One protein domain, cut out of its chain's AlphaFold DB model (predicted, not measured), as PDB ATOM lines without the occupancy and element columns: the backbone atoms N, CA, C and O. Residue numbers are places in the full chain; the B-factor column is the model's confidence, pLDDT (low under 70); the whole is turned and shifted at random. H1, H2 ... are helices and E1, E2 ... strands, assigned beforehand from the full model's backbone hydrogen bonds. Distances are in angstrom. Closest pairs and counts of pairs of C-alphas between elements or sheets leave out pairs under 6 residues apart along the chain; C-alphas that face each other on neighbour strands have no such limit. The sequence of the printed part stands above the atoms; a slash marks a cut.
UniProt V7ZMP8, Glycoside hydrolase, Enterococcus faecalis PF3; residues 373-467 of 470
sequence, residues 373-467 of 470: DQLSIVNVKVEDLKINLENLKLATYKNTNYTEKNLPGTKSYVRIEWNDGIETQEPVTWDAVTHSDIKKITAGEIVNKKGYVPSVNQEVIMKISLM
ATOM      1  N   ASP A 373     -27.437  -6.045 -60.739       93.62
ATOM      2  CA  ASP A 373     -26.730  -4.904 -61.338       93.62
ATOM      3  C   ASP A 373     -27.655  -3.916 -62.076       93.62
ATOM      4  O   ASP A 373     -27.233  -2.813 -62.423       93.62
ATOM      5  N   GLN A 374     -28.920  -4.288 -62.290       95.56
ATOM      6  CA  GLN A 374     -29.968  -3.448 -62.880       95.56
ATOM      7  C   GLN A 374     -30.957  -2.915 -61.839       95.56
ATOM      8  O   GLN A 374     -31.815  -2.091 -62.172       95.56
ATOM      9  N   LEU A 375     -30.851  -3.367 -60.588       95.25
ATOM     10  CA  LEU A 375     -31.657  -2.849 -59.496       95.25
ATOM     11  C   LEU A 375     -31.186  -1.450 -59.109       95.25
ATOM     12  O   LEU A 375     -30.007  -1.196 -58.873       95.25
ATOM     13  N   SER A 376     -32.142  -0.532 -59.013       95.56
ATOM     14  CA  SER A 376     -31.886   0.831 -58.561       95.56
ATOM     15  C   SER A 376     -32.938   1.269 -57.558       95.56
ATOM     16  O   SER A 376     -34.134   1.039 -57.766       95.56
ATOM     17  N   ILE A 377     -32.489   1.955 -56.512       97.38
ATOM     18  CA  ILE A 377     -33.356   2.556 -55.504       97.38
ATOM     19  C   ILE A 377     -34.177   3.673 -56.151       97.38
ATOM     20  O   ILE A 377     -33.630   4.631 -56.697       97.38
ATOM     21  N   VAL A 378     -35.497   3.555 -56.062       97.25
ATOM     22  CA  VAL A 378     -36.455   4.592 -56.460       97.25
ATOM     23  C   VAL A 378     -36.713   5.541 -55.296       97.25
ATOM     24  O   VAL A 378     -36.820   6.751 -55.491       97.25
ATOM     25  N   ASN A 379     -36.816   4.999 -54.083       97.81
ATOM     26  CA  ASN A 379     -37.167   5.763 -52.896       97.81
ATOM     27  C   ASN A 379     -36.669   5.072 -51.623       97.81
ATOM     28  O   ASN A 379     -36.666   3.845 -51.537       97.81
ATOM     29  N   VAL A 380     -36.320   5.872 -50.615       98.06
ATOM     30  CA  VAL A 380     -36.003   5.400 -49.264       98.06
ATOM     31  C   VAL A 380     -36.968   6.058 -48.293       98.06
ATOM     32  O   VAL A 380     -36.940   7.274 -48.091       98.06
ATOM     33  N   LYS A 381     -37.834   5.253 -47.684       98.38
ATOM     34  CA  LYS A 381     -38.818   5.703 -46.701       98.38
ATOM     35  C   LYS A 381     -38.248   5.502 -45.302       98.38
ATOM     36  O   LYS A 381     -38.138   4.379 -44.809       98.38
ATOM     37  N   VAL A 382     -37.923   6.620 -44.667       98.31
ATOM     38  CA  VAL A 382     -37.499   6.689 -43.267       98.31
ATOM     39  C   VAL A 382     -38.697   7.089 -42.414       98.31
ATOM     40  O   VAL A 382     -39.426   8.013 -42.775       98.31
ATOM     41  N   GLU A 383     -38.904   6.408 -41.289       97.19
ATOM     42  CA  GLU A 383     -39.935   6.789 -40.323       97.19
ATOM     43  C   GLU A 383     -39.370   7.757 -39.283       97.19
ATOM     44  O   GLU A 383     -38.402   7.450 -38.591       97.19
ATOM     45  N   ASP A 384     -40.000   8.925 -39.166       97.94
ATOM     46  CA  ASP A 384     -39.706   9.886 -38.105       97.94
ATOM     47  C   ASP A 384     -40.275   9.396 -36.763       97.94
ATOM     48  O   ASP A 384     -41.413   8.919 -36.679       97.94
ATOM     49  N   LEU A 385     -39.514   9.574 -35.683       97.75
ATOM     50  CA  LEU A 385     -39.950   9.230 -34.333       97.75
ATOM     51  C   LEU A 385     -40.720  10.394 -33.704       97.75
ATOM     52  O   LEU A 385     -40.143  11.411 -33.308       97.75
ATOM     53  N   LYS A 386     -42.027  10.204 -33.514       96.56
ATOM     54  CA  LYS A 386     -42.835  11.043 -32.623       96.56
ATOM     55  C   LYS A 386     -42.998  10.353 -31.272       96.56
ATOM     56  O   LYS A 386     -43.520   9.243 -31.215       96.56
ATOM     57  N   ILE A 387     -42.591  11.008 -30.186       95.94
ATOM     58  CA  ILE A 387     -42.556  10.402 -28.847       95.94
ATOM     59  C   ILE A 387     -43.266  11.259 -27.792       95.94
ATOM     60  O   ILE A 387     -43.224  12.487 -27.828       95.94
ATOM     61  N   ASN A 388     -43.933  10.616 -26.831       94.81
ATOM     62  CA  ASN A 388     -44.514  11.305 -25.678       94.81
ATOM     63  C   ASN A 388     -43.434  11.672 -24.659       94.81
ATOM     64  O   ASN A 388     -42.472  10.930 -24.463       94.81
ATOM     65  N   LEU A 389     -43.642  12.773 -23.933       93.50
ATOM     66  CA  LEU A 389     -42.693  13.248 -22.922       93.50
ATOM     67  C   LEU A 389     -42.406  12.197 -21.830       93.50
ATOM     68  O   LEU A 389     -41.278  12.086 -21.367       93.50
ATOM     69  N   GLU A 390     -43.400  11.390 -21.456       93.19
ATOM     70  CA  GLU A 390     -43.268  10.302 -20.469       93.19
ATOM     71  C   GLU A 390     -42.339   9.157 -20.920       93.19
ATOM     72  O   GLU A 390     -41.715   8.489 -20.088       93.19
ATOM     73  N   ASN A 391     -42.216   8.969 -22.238       92.81
ATOM     74  CA  ASN A 391     -41.413   7.924 -22.870       92.81
ATOM     75  C   ASN A 391     -40.070   8.450 -23.394       92.81
ATOM     76  O   ASN A 391     -39.247   7.658 -23.846       92.81
ATOM     77  N   LEU A 392     -39.812   9.761 -23.299       96.50
ATOM     78  CA  LEU A 392     -38.572  10.409 -23.731       96.50
ATOM     79  C   LEU A 392     -37.414  10.122 -22.755       96.50
ATOM     80  O   LEU A 392     -36.892  11.002 -22.069       96.50
ATOM     81  N   LYS A 393     -37.019   8.853 -22.671       95.81
ATOM     82  CA  LYS A 393     -35.896   8.361 -21.875       95.81
ATOM     83  C   LYS A 393     -35.292   7.131 -22.543       95.81
ATOM     84  O   LYS A 393     -36.013   6.278 -23.052       95.81
ATOM     85  N   LEU A 394     -33.967   7.031 -22.507       96.19
ATOM     86  CA  LEU A 394     -33.269   5.819 -22.926       96.19
ATOM     87  C   LEU A 394     -33.495   4.723 -21.883       96.19
ATOM     88  O   LEU A 394     -33.500   4.995 -20.677       96.19
ATOM     89  N   ALA A 395     -33.689   3.488 -22.341       93.88
ATOM     90  CA  ALA A 395     -33.746   2.353 -21.434       93.88
ATOM     91  C   ALA A 395     -32.359   2.126 -20.813       93.88
ATOM     92  O   ALA A 395     -31.331   2.255 -21.479       93.88
ATOM     93  N   THR A 396     -32.336   1.829 -19.514       93.56
ATOM     94  CA  THR A 396     -31.101   1.609 -18.752       93.56
ATOM     95  C   THR A 396     -31.201   0.311 -17.969       93.56
ATOM     96  O   THR A 396     -32.189   0.068 -17.274       93.56
ATOM     97  N   TYR A 397     -30.157  -0.508 -18.044       92.25
ATOM     98  CA  TYR A 397     -30.061  -1.777 -17.328       92.25
ATOM     99  C   TYR A 397     -29.022  -1.618 -16.218       92.25
ATOM    100  O   TYR A 397     -27.821  -1.799 -16.404       92.25
ATOM    101  N   LYS A 398     -29.499  -1.196 -15.040       72.50
ATOM    102  CA  LYS A 398     -28.646  -0.747 -13.922       72.50
ATOM    103  C   LYS A 398     -27.657  -1.802 -13.432       72.50
ATOM    104  O   LYS A 398     -26.577  -1.445 -12.984       72.50
ATOM    105  N   ASN A 399     -28.011  -3.082 -13.534       79.31
ATOM    106  CA  ASN A 399     -27.156  -4.175 -13.074       79.31
ATOM    107  C   ASN A 399     -25.885  -4.339 -13.926       79.31
ATOM    108  O   ASN A 399     -24.943  -4.980 -13.476       79.31
ATOM    109  N   THR A 400     -25.844  -3.756 -15.127       78.81
ATOM    110  CA  THR A 400     -24.744  -3.916 -16.091       78.81
ATOM    111  C   THR A 400     -24.186  -2.584 -16.600       78.81
ATOM    112  O   THR A 400     -23.312  -2.577 -17.459       78.81
ATOM    113  N   ASN A 401     -24.668  -1.445 -16.079       87.81
ATOM    114  CA  ASN A 401     -24.328  -0.096 -16.553       87.81
ATOM    115  C   ASN A 401     -24.536   0.118 -18.067       87.81
ATOM    116  O   ASN A 401     -23.882   0.968 -18.670       87.81
ATOM    117  N   TYR A 402     -25.468  -0.613 -18.684       95.06
ATOM    118  CA  TYR A 402     -25.811  -0.443 -20.095       95.06
ATOM    119  C   TYR A 402     -26.946   0.574 -20.270       95.06
ATOM    120  O   TYR A 402     -27.911   0.592 -19.499       95.06
ATOM    121  N   THR A 403     -26.847   1.408 -21.306       95.50
ATOM    122  CA  THR A 403     -27.899   2.337 -21.740       95.50
ATOM    123  C   THR A 403     -28.130   2.158 -23.230       95.50
ATOM    124  O   THR A 403     -27.169   2.154 -23.995       95.50
ATOM    125  N   GLU A 404     -29.393   2.036 -23.633       96.44
ATOM    126  CA  GLU A 404     -29.744   1.948 -25.048       96.44
ATOM    127  C   GLU A 404     -29.301   3.184 -25.823       96.44
ATOM    128  O   GLU A 404     -29.363   4.310 -25.325       96.44
ATOM    129  N   LYS A 405     -28.895   2.975 -27.077       96.56
ATOM    130  CA  LYS A 405     -28.496   4.065 -27.981       96.56
ATOM    131  C   LYS A 405     -29.697   4.843 -28.515       96.56
ATOM    132  O   LYS A 405     -29.571   6.031 -28.807       96.56
ATOM    133  N   ASN A 406     -30.849   4.185 -28.622       96.88
ATOM    134  CA  ASN A 406     -32.046   4.714 -29.266       96.88
ATOM    135  C   ASN A 406     -33.213   4.827 -28.279       96.88
ATOM    136  O   ASN A 406     -33.287   4.113 -27.278       96.88
ATOM    137  N   LEU A 407     -34.136   5.745 -28.568       97.31
ATOM    138  CA  LEU A 407     -35.373   5.896 -27.802       97.31
ATOM    139  C   LEU A 407     -36.371   4.780 -28.168       97.31
ATOM    140  O   LEU A 407     -36.373   4.332 -29.319       97.31
ATOM    141  N   PRO A 408     -37.254   4.356 -27.244       95.12
ATOM    142  CA  PRO A 408     -38.331   3.415 -27.558       95.12
ATOM    143  C   PRO A 408     -39.173   3.887 -28.753       95.12
ATOM    144  O   PRO A 408     -39.469   5.079 -28.862       95.12
ATOM    145  N   GLY A 409     -39.563   2.970 -29.642       95.44
ATOM    146  CA  GLY A 409     -40.300   3.296 -30.868       95.44
ATOM    147  C   GLY A 409     -39.430   3.687 -32.066       95.44
ATOM    148  O   GLY A 409     -39.971   3.853 -33.158       95.44
ATOM    149  N   THR A 410     -38.109   3.840 -31.897       97.62
ATOM    150  CA  THR A 410     -37.186   4.048 -33.028       97.62
ATOM    151  C   THR A 410     -37.189   2.807 -33.916       97.62
ATOM    152  O   THR A 410     -36.904   1.719 -33.420       97.62
ATOM    153  N   LYS A 411     -37.470   2.963 -35.214       97.81
ATOM    154  CA  LYS A 411     -37.421   1.850 -36.169       97.81
ATOM    155  C   LYS A 411     -35.993   1.390 -36.425       97.81
ATOM    156  O   LYS A 411     -35.115   2.214 -36.673       97.81
ATOM    157  N   SER A 412     -35.779   0.082 -36.420       98.00
ATOM    158  CA  SER A 412     -34.478  -0.554 -36.664       98.00
ATOM    159  C   SER A 412     -34.221  -0.852 -38.147       98.00
ATOM    160  O   SER A 412     -33.181  -1.401 -38.508       98.00
ATOM    161  N   TYR A 413     -35.151  -0.466 -39.021       98.56
ATOM    162  CA  TYR A 413     -35.068  -0.617 -40.471       98.56
ATOM    163  C   TYR A 413     -35.637   0.614 -41.194       98.56
ATOM    164  O   TYR A 413     -36.396   1.402 -40.623       98.56
ATOM    165  N   VAL A 414     -35.289   0.761 -42.470       98.69
ATOM    166  CA  VAL A 414     -35.957   1.653 -43.432       98.69
ATOM    167  C   VAL A 414     -36.665   0.818 -44.495       98.69
ATOM    168  O   VAL A 414     -36.359  -0.362 -44.657       98.69
ATOM    169  N   ARG A 415     -37.603   1.406 -45.243       98.56
ATOM    170  CA  ARG A 415     -38.184   0.739 -46.421       98.56
ATOM    171  C   ARG A 415     -37.552   1.278 -47.697       98.56
ATOM    172  O   ARG A 415     -37.463   2.497 -47.860       98.56
ATOM    173  N   ILE A 416     -37.147   0.392 -48.598       98.25
ATOM    174  CA  ILE A 416     -36.565   0.750 -49.895       98.25
ATOM    175  C   ILE A 416     -37.489   0.283 -51.008       98.25
ATOM    176  O   ILE A 416     -37.815  -0.898 -51.092       98.25
ATOM    177  N   GLU A 417     -37.889   1.211 -51.877       97.31
ATOM    178  CA  GLU A 417     -38.606   0.899 -53.112       97.31
ATOM    179  C   GLU A 417     -37.610   0.764 -54.263       97.31
ATOM    180  O   GLU A 417     -36.771   1.644 -54.482       97.31
ATOM    181  N   TRP A 418     -37.740  -0.318 -55.022       96.69
ATOM    182  CA  TRP A 418     -36.886  -0.650 -56.156       96.69
ATOM    183  C   TRP A 418     -37.595  -0.392 -57.493       96.69
ATOM    184  O   TRP A 418     -38.821  -0.277 -57.565       96.69
ATOM    185  N   ASN A 419     -36.820  -0.293 -58.572       94.75
ATOM    186  CA  ASN A 419     -37.306  -0.008 -59.929       94.75
ATOM    187  C   ASN A 419     -38.141  -1.125 -60.577       94.75
ATOM    188  O   ASN A 419     -38.817  -0.861 -61.567       94.75
ATOM    189  N   ASP A 420     -38.160  -2.328 -60.009       93.81
ATOM    190  CA  ASP A 420     -39.104  -3.405 -60.354       93.81
ATOM    191  C   ASP A 420     -40.402  -3.363 -59.523       93.81
ATOM    192  O   ASP A 420     -41.270  -4.232 -59.628       93.81
ATOM    193  N   GLY A 421     -40.559  -2.331 -58.690       92.56
ATOM    194  CA  GLY A 421     -41.749  -2.085 -57.890       92.56
ATOM    195  C   GLY A 421     -41.833  -2.893 -56.596       92.56
ATOM    196  O   GLY A 421     -42.861  -2.768 -55.919       92.56
ATOM    197  N   ILE A 422     -40.809  -3.680 -56.249       96.19
ATOM    198  CA  ILE A 422     -40.705  -4.360 -54.953       96.19
ATOM    199  C   ILE A 422     -40.278  -3.364 -53.873       96.19
ATOM    200  O   ILE A 422     -39.442  -2.491 -54.104       96.19
ATOM    201  N   GLU A 423     -40.830  -3.537 -52.675       97.19
ATOM    202  CA  GLU A 423     -40.354  -2.884 -51.459       97.19
ATOM    203  C   GLU A 423     -39.673  -3.903 -50.529       97.19
ATOM    204  O   GLU A 423     -40.213  -4.991 -50.281       97.19
ATOM    205  N   THR A 424     -38.495  -3.553 -50.008       98.00
ATOM    206  CA  THR A 424     -37.758  -4.327 -48.993       98.00
ATOM    207  C   THR A 424     -37.604  -3.535 -47.697       98.00
ATOM    208  O   THR A 424     -37.683  -2.302 -47.692       98.00
ATOM    209  N   GLN A 425     -37.420  -4.245 -46.582       98.56
ATOM    210  CA  GLN A 425     -37.078  -3.660 -45.288       98.56
ATOM    211  C   GLN A 425     -35.581  -3.862 -45.051       98.56
ATOM    212  O   GLN A 425     -35.108  -4.991 -44.987       98.56
ATOM    213  N   GLU A 426     -34.835  -2.767 -44.935       98.38
ATOM    214  CA  GLU A 426     -33.376  -2.797 -44.833       98.38
ATOM    215  C   GLU A 426     -32.925  -2.334 -43.444       98.38
ATOM    216  O   GLU A 426     -33.312  -1.234 -43.027       98.38
ATOM    217  N   PRO A 427     -32.111  -3.123 -42.716       98.56
ATOM    218  CA  PRO A 427     -31.596  -2.725 -41.411       98.56
ATOM    219  C   PRO A 427     -30.852  -1.385 -41.455       98.56
ATOM    220  O   PRO A 427     -30.064  -1.118 -42.366       98.56
ATOM    221  N   VAL A 428     -31.062  -0.547 -40.438       98.44
ATOM    222  CA  VAL A 428     -30.393   0.754 -40.297       98.44
ATOM    223  C   VAL A 428     -29.761   0.884 -38.918       98.44
ATOM    224  O   VAL A 428     -30.366   0.567 -37.895       98.44
ATOM    225  N   THR A 429     -28.531   1.390 -38.877       97.44
ATOM    226  CA  THR A 429     -27.856   1.742 -37.623       97.44
ATOM    227  C   THR A 429     -27.898   3.250 -37.430       97.44
ATOM    228  O   THR A 429     -27.308   3.985 -38.220       97.44
ATOM    229  N   TRP A 430     -28.588   3.713 -36.387       98.25
ATOM    230  CA  TRP A 430     -28.704   5.134 -36.046       98.25
ATOM    231  C   TRP A 430     -27.559   5.624 -35.156       98.25
ATOM    232  O   TRP A 430     -27.093   4.913 -34.263       98.25
ATOM    233  N   ASP A 431     -27.176   6.888 -35.335       98.25
ATOM    234  CA  ASP A 431     -26.378   7.624 -34.358       98.25
ATOM    235  C   ASP A 431     -27.085   7.635 -32.996       98.25
ATOM    236  O   ASP A 431     -28.267   7.976 -32.900       98.25
ATOM    237  N   ALA A 432     -26.337   7.374 -31.921       98.00
ATOM    238  CA  ALA A 432     -26.888   7.342 -30.569       98.00
ATOM    239  C   ALA A 432     -27.534   8.680 -30.168       98.00
ATOM    240  O   ALA A 432     -26.962   9.759 -30.375       98.00
ATOM    241  N   VAL A 433     -28.714   8.619 -29.556       98.25
ATOM    242  CA  VAL A 433     -29.404   9.770 -28.964       98.25
ATOM    243  C   VAL A 433     -28.653  10.215 -27.710       98.25
ATOM    244  O   VAL A 433     -28.372   9.429 -26.809       98.25
ATOM    245  N   THR A 434     -28.326  11.503 -27.630       97.75
ATOM    246  CA  THR A 434     -27.559  12.064 -26.510       97.75
ATOM    247  C   THR A 434     -28.453  12.738 -25.467       97.75
ATOM    248  O   THR A 434     -29.591  13.125 -25.728       97.75
ATOM    249  N   HIS A 435     -27.902  13.004 -24.280       96.00
ATOM    250  CA  HIS A 435     -28.571  13.844 -23.278       96.00
ATOM    251  C   HIS A 435     -28.891  15.256 -23.802       96.00
ATOM    252  O   HIS A 435     -29.874  15.863 -23.377       96.00
ATOM    253  N   SER A 436     -28.068  15.800 -24.709       97.69
ATOM    254  CA  SER A 436     -28.356  17.090 -25.341       97.69
ATOM    255  C   SER A 436     -29.539  16.991 -26.299       97.69
ATOM    256  O   SER A 436     -30.335  17.926 -26.354       97.69
ATOM    257  N   ASP A 437     -29.659  15.884 -27.031       98.38
ATOM    258  CA  ASP A 437     -30.785  15.635 -27.934       98.38
ATOM    259  C   ASP A 437     -32.094  15.583 -27.137       98.38
ATOM    260  O   ASP A 437     -33.040  16.298 -27.455       98.38
ATOM    261  N   ILE A 438     -32.114  14.843 -26.023       97.88
ATOM    262  CA  ILE A 438     -33.282  14.751 -25.131       97.88
ATOM    263  C   ILE A 438     -33.706  16.135 -24.613       97.88
ATOM    264  O   ILE A 438     -34.897  16.449 -24.607       97.88
ATOM    265  N   LYS A 439     -32.752  16.995 -24.221       97.44
ATOM    266  CA  LYS A 439     -33.047  18.367 -23.757       97.44
ATOM    267  C   LYS A 439     -33.691  19.222 -24.849       97.44
ATOM    268  O   LYS A 439     -34.651  19.930 -24.559       97.44
ATOM    269  N   LYS A 440     -33.191  19.136 -26.084       98.12
ATOM    270  CA  LYS A 440     -33.760  19.844 -27.242       98.12
ATOM    271  C   LYS A 440     -35.179  19.369 -27.545       98.12
ATOM    272  O   LYS A 440     -36.087  20.188 -27.638       98.12
ATOM    273  N   ILE A 441     -35.394  18.054 -27.588       97.88
ATOM    274  CA  ILE A 441     -36.725  17.473 -27.825       97.88
ATOM    275  C   ILE A 441     -37.697  17.892 -26.714       97.88
ATOM    276  O   ILE A 441     -38.824  18.291 -26.992       97.88
ATOM    277  N   THR A 442     -37.247  17.894 -25.454       96.69
ATOM    278  CA  THR A 442     -38.040  18.380 -24.307       96.69
ATOM    279  C   THR A 442     -38.453  19.845 -24.467       96.69
ATOM    280  O   THR A 442     -39.553  20.221 -24.068       96.69
ATOM    281  N   ALA A 443     -37.593  20.671 -25.068       96.31
ATOM    282  CA  ALA A 443     -37.878  22.071 -25.370       96.31
ATOM    283  C   ALA A 443     -38.792  22.267 -26.601       96.31
ATOM    284  O   ALA A 443     -39.125  23.403 -26.933       96.31
ATOM    285  N   GLY A 444     -39.223  21.183 -27.256       95.50
ATOM    286  CA  GLY A 444     -40.069  21.217 -28.451       95.50
ATOM    287  C   GLY A 444     -39.296  21.337 -29.766       95.50
ATOM    288  O   GLY A 444     -39.912  21.540 -30.810       95.50
ATOM    289  N   GLU A 445     -37.967  21.217 -29.741       97.50
ATOM    290  CA  GLU A 445     -37.151  21.214 -30.956       97.50
ATOM    291  C   GLU A 445     -37.187  19.849 -31.658       97.50
ATOM    292  O   GLU A 445     -37.335  18.799 -31.029       97.50
ATOM    293  N   ILE A 446     -36.985  19.866 -32.977       98.25
ATOM    294  CA  ILE A 446     -36.788  18.656 -33.782       98.25
ATOM    295  C   ILE A 446     -35.295  18.326 -33.813       98.25
ATOM    296  O   ILE A 446     -34.473  19.180 -34.154       98.25
ATOM    297  N   VAL A 447     -34.943  17.080 -33.498       98.50
ATOM    298  CA  VAL A 447     -33.567  16.575 -33.592       98.50
ATOM    299  C   VAL A 447     -33.444  15.624 -34.774       98.50
ATOM    300  O   VAL A 447     -34.229  14.696 -34.908       98.50
ATOM    301  N   ASN A 448     -32.422  15.823 -35.603       98.50
ATOM    302  CA  ASN A 448     -32.096  14.920 -36.703       98.50
ATOM    303  C   ASN A 448     -31.043  13.905 -36.245       98.50
ATOM    304  O   ASN A 448     -29.988  14.306 -35.745       98.50
ATOM    305  N   LYS A 449     -31.296  12.615 -36.453       98.50
ATOM    306  CA  LYS A 449     -30.323  11.535 -36.250       98.50
ATOM    307  C   LYS A 449     -29.958  10.930 -37.595       98.50
ATOM    308  O   LYS A 449     -30.845  10.584 -38.374       98.50
ATOM    309  N   LYS A 450     -28.659  10.835 -37.871       98.62
ATOM    310  CA  LYS A 450     -28.174  10.124 -39.051       98.62
ATOM    311  C   LYS A 450     -28.292   8.625 -38.821       98.62
ATOM    312  O   LYS A 450     -28.132   8.166 -37.690       98.62
ATOM    313  N   GLY A 451     -28.564   7.891 -39.884       98.44
ATOM    314  CA  GLY A 451     -28.511   6.440 -39.916       98.44
ATOM    315  C   GLY A 451     -27.737   5.964 -41.132       98.44
ATOM    316  O   GLY A 451     -27.678   6.666 -42.141       98.44
ATOM    317  N   TYR A 452     -27.150   4.781 -41.029       98.44
ATOM    318  CA  TYR A 452     -26.467   4.112 -42.128       98.44
ATOM    319  C   TYR A 452     -27.171   2.795 -42.453       98.44
ATOM    320  O   TYR A 452     -27.449   2.011 -41.543       98.44
ATOM    321  N   VAL A 453     -27.461   2.582 -43.739       98.25
ATOM    322  CA  VAL A 453     -28.117   1.389 -44.290       98.25
ATOM    323  C   VAL A 453     -27.060   0.579 -45.052       98.25
ATOM    324  O   VAL A 453     -26.718   0.946 -46.182       98.25
ATOM    325  N   PRO A 454     -26.490  -0.487 -44.453       96.06
ATOM    326  CA  PRO A 454     -25.332  -1.171 -45.023       96.06
ATOM    327  C   PRO A 454     -25.607  -1.859 -46.362       96.06
ATOM    328  O   PRO A 454     -24.751  -1.816 -47.241       96.06
ATOM    329  N   SER A 455     -26.796  -2.445 -46.537       93.50
ATOM    330  CA  SER A 455     -27.162  -3.239 -47.721       93.50
ATOM    331  C   SER A 455     -27.161  -2.440 -49.026       93.50
ATOM    332  O   SER A 455     -26.929  -3.001 -50.094       93.50
ATOM    333  N   VAL A 456     -27.361  -1.124 -48.941       94.69
ATOM    334  CA  VAL A 456     -27.351  -0.205 -50.090       94.69
ATOM    335  C   VAL A 456     -26.300   0.900 -49.972       94.69
ATOM    336  O   VAL A 456     -26.277   1.816 -50.792       94.69
ATOM    337  N   ASN A 457     -25.429   0.824 -48.957       95.69
ATOM    338  CA  ASN A 457     -24.389   1.813 -48.670       95.69
ATOM    339  C   ASN A 457     -24.922   3.264 -48.683       95.69
ATOM    340  O   ASN A 457     -24.399   4.133 -49.385       95.69
ATOM    341  N   GLN A 458     -25.999   3.523 -47.932       96.38
ATOM    342  CA  GLN A 458     -26.695   4.813 -47.947       96.38
ATOM    343  C   GLN A 458     -26.821   5.437 -46.553       96.38
ATOM    344  O   GLN A 458     -27.171   4.767 -45.582       96.38
ATOM    345  N   GLU A 459     -26.579   6.751 -46.463       98.12
ATOM    346  CA  GLU A 459     -26.923   7.553 -45.285       98.12
ATOM    347  C   GLU A 459     -28.374   8.046 -45.363       98.12
ATOM    348  O   GLU A 459     -28.850   8.508 -46.404       98.12
ATOM    349  N   VAL A 460     -29.065   8.002 -44.229       98.56
ATOM    350  CA  VAL A 460     -30.448   8.456 -44.054       98.56
ATOM    351  C   VAL A 460     -30.572   9.358 -42.828       98.56
ATOM    352  O   VAL A 460     -29.675   9.416 -41.987       98.56
ATOM    353  N   ILE A 461     -31.683  10.089 -42.711       98.62
ATOM    354  CA  ILE A 461     -31.950  10.970 -41.568       98.62
ATOM    355  C   ILE A 461     -33.345  10.681 -41.025       98.62
ATOM    356  O   ILE A 461     -34.323  10.834 -41.750       98.62
ATOM    357  N   MET A 462     -33.423  10.343 -39.739       98.50
ATOM    358  CA  MET A 462     -34.662  10.310 -38.964       98.50
ATOM    359  C   MET A 462     -34.809  11.622 -38.195       98.50
ATOM    360  O   MET A 462     -33.849  12.099 -37.576       98.50
ATOM    361  N   LYS A 463     -36.013  12.190 -38.172       98.56
ATOM    362  CA  LYS A 463     -36.363  13.289 -37.268       98.56
ATOM    363  C   LYS A 463     -37.004  12.736 -36.006       98.56
ATOM    364  O   LYS A 463     -37.853  11.853 -36.066       98.56
ATOM    365  N   ILE A 464     -36.622  13.290 -34.863       98.50
ATOM    366  CA  ILE A 464     -37.213  12.995 -33.561       98.50
ATOM    367  C   ILE A 464     -37.893  14.257 -33.041       98.50
ATOM    368  O   ILE A 464     -37.260  15.314 -32.955       98.50
ATOM    369  N   SER A 465     -39.165  14.148 -32.671       97.69
ATOM    370  CA  SER A 465     -39.940  15.244 -32.086       97.69
ATOM    371  C   SER A 465     -40.928  14.743 -31.033       97.69
ATOM    372  O   SER A 465     -41.248  13.555 -30.963       97.69
ATOM    373  N   LEU A 466     -41.461  15.660 -30.222       96.56
ATOM    374  CA  LEU A 466     -42.605  15.336 -29.373       96.56
ATOM    375  C   LEU A 466     -43.852  15.071 -30.228       96.56
ATOM    376  O   LEU A 466     -44.002  15.645 -31.310       96.56
ATOM    377  N   MET A 467     -44.745  14.207 -29.742       92.00
ATOM    378  CA  MET A 467     -46.098  14.116 -30.294       92.00
ATOM    379  C   MET A 467     -46.829  15.453 -30.116       92.00
ATOM    380  O   MET A 467     -46.704  16.113 -29.080       92.00
TER     381      MET A 467
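AT A GLANCE: This is residues 373 to 467 of the 470 residues of the protein "Glycoside hydrolase" of Enterococcus faecalis PF3 (UniProt V7ZMP8). Two small three-stranded sheets overlap only in part along the long axis, with H1 packed on the second sheet at the end away from the first. Nearly in line, E1 and E2 run along one side from sheet to sheet, and residues 397 to 402 stick out near the H1 end. The 95 printed residues include six named strands and one named helix, in the order E1 E2 E3 E4 H1 E5 E6; the class is mostly strand, with under half of the residues in named elements. The sheets run E1 E3 E4, antiparallel, and E2 E6 E5, mixed. The whole is only just loose, close to compact, with a radius of gyration of the C-alphas of 15.3 A, and only just flat, spanning 47 by 32 by 17 A.

IN THESE COORDINATES: E1, residues 377 to 381, begins at C-alpha 377 (-33.356, 2.556, -55.504). E2 is residues 385 to 387, E3 413 to 418, 15.8 A long, and E4 423 to 427. H1 is residues 435 to 442, 10.5 A. E5, residues 447 to 453, is 19.4 A; E6, residues 458 to 466, is 26.6 A and ends at C-alpha 466 (-42.605, 15.336, -29.373).

HOW THE PARTS SIT: E1 is antiparallel to E3, with N 381 and O 415 at 2.8 A. Hairpin E3 and E4 has N 414 and O 426 at 2.9 A. Pairing is staggered on E6: residues 464 to 466 pair with E2, parallel, N 385 and O 463 at 2.8 A, and residues 458 to 464 with E5, a hairpin, N 451 and O 460 at 2.8 A. The closest C-alphas of E4 and E5, Pro 427 and Val 453, are 6.1 A apart. H1 is on the sheet E2 E6 E5, at a height over the sheet of 8.5 A; its closest C-alpha pair with E6 is Ile 441 and Ser 465, 5.8 A. Every O i to N i+4 pair in H1 is within hydrogen-bond range.

THE WHOLE: The C-alphas farthest apart, of Gln 374 and Asn 399, are 49.9 A apart. The printed part has no cut; the link E2 to E3, 25 residues, is long. No printed residue has pLDDT under 70.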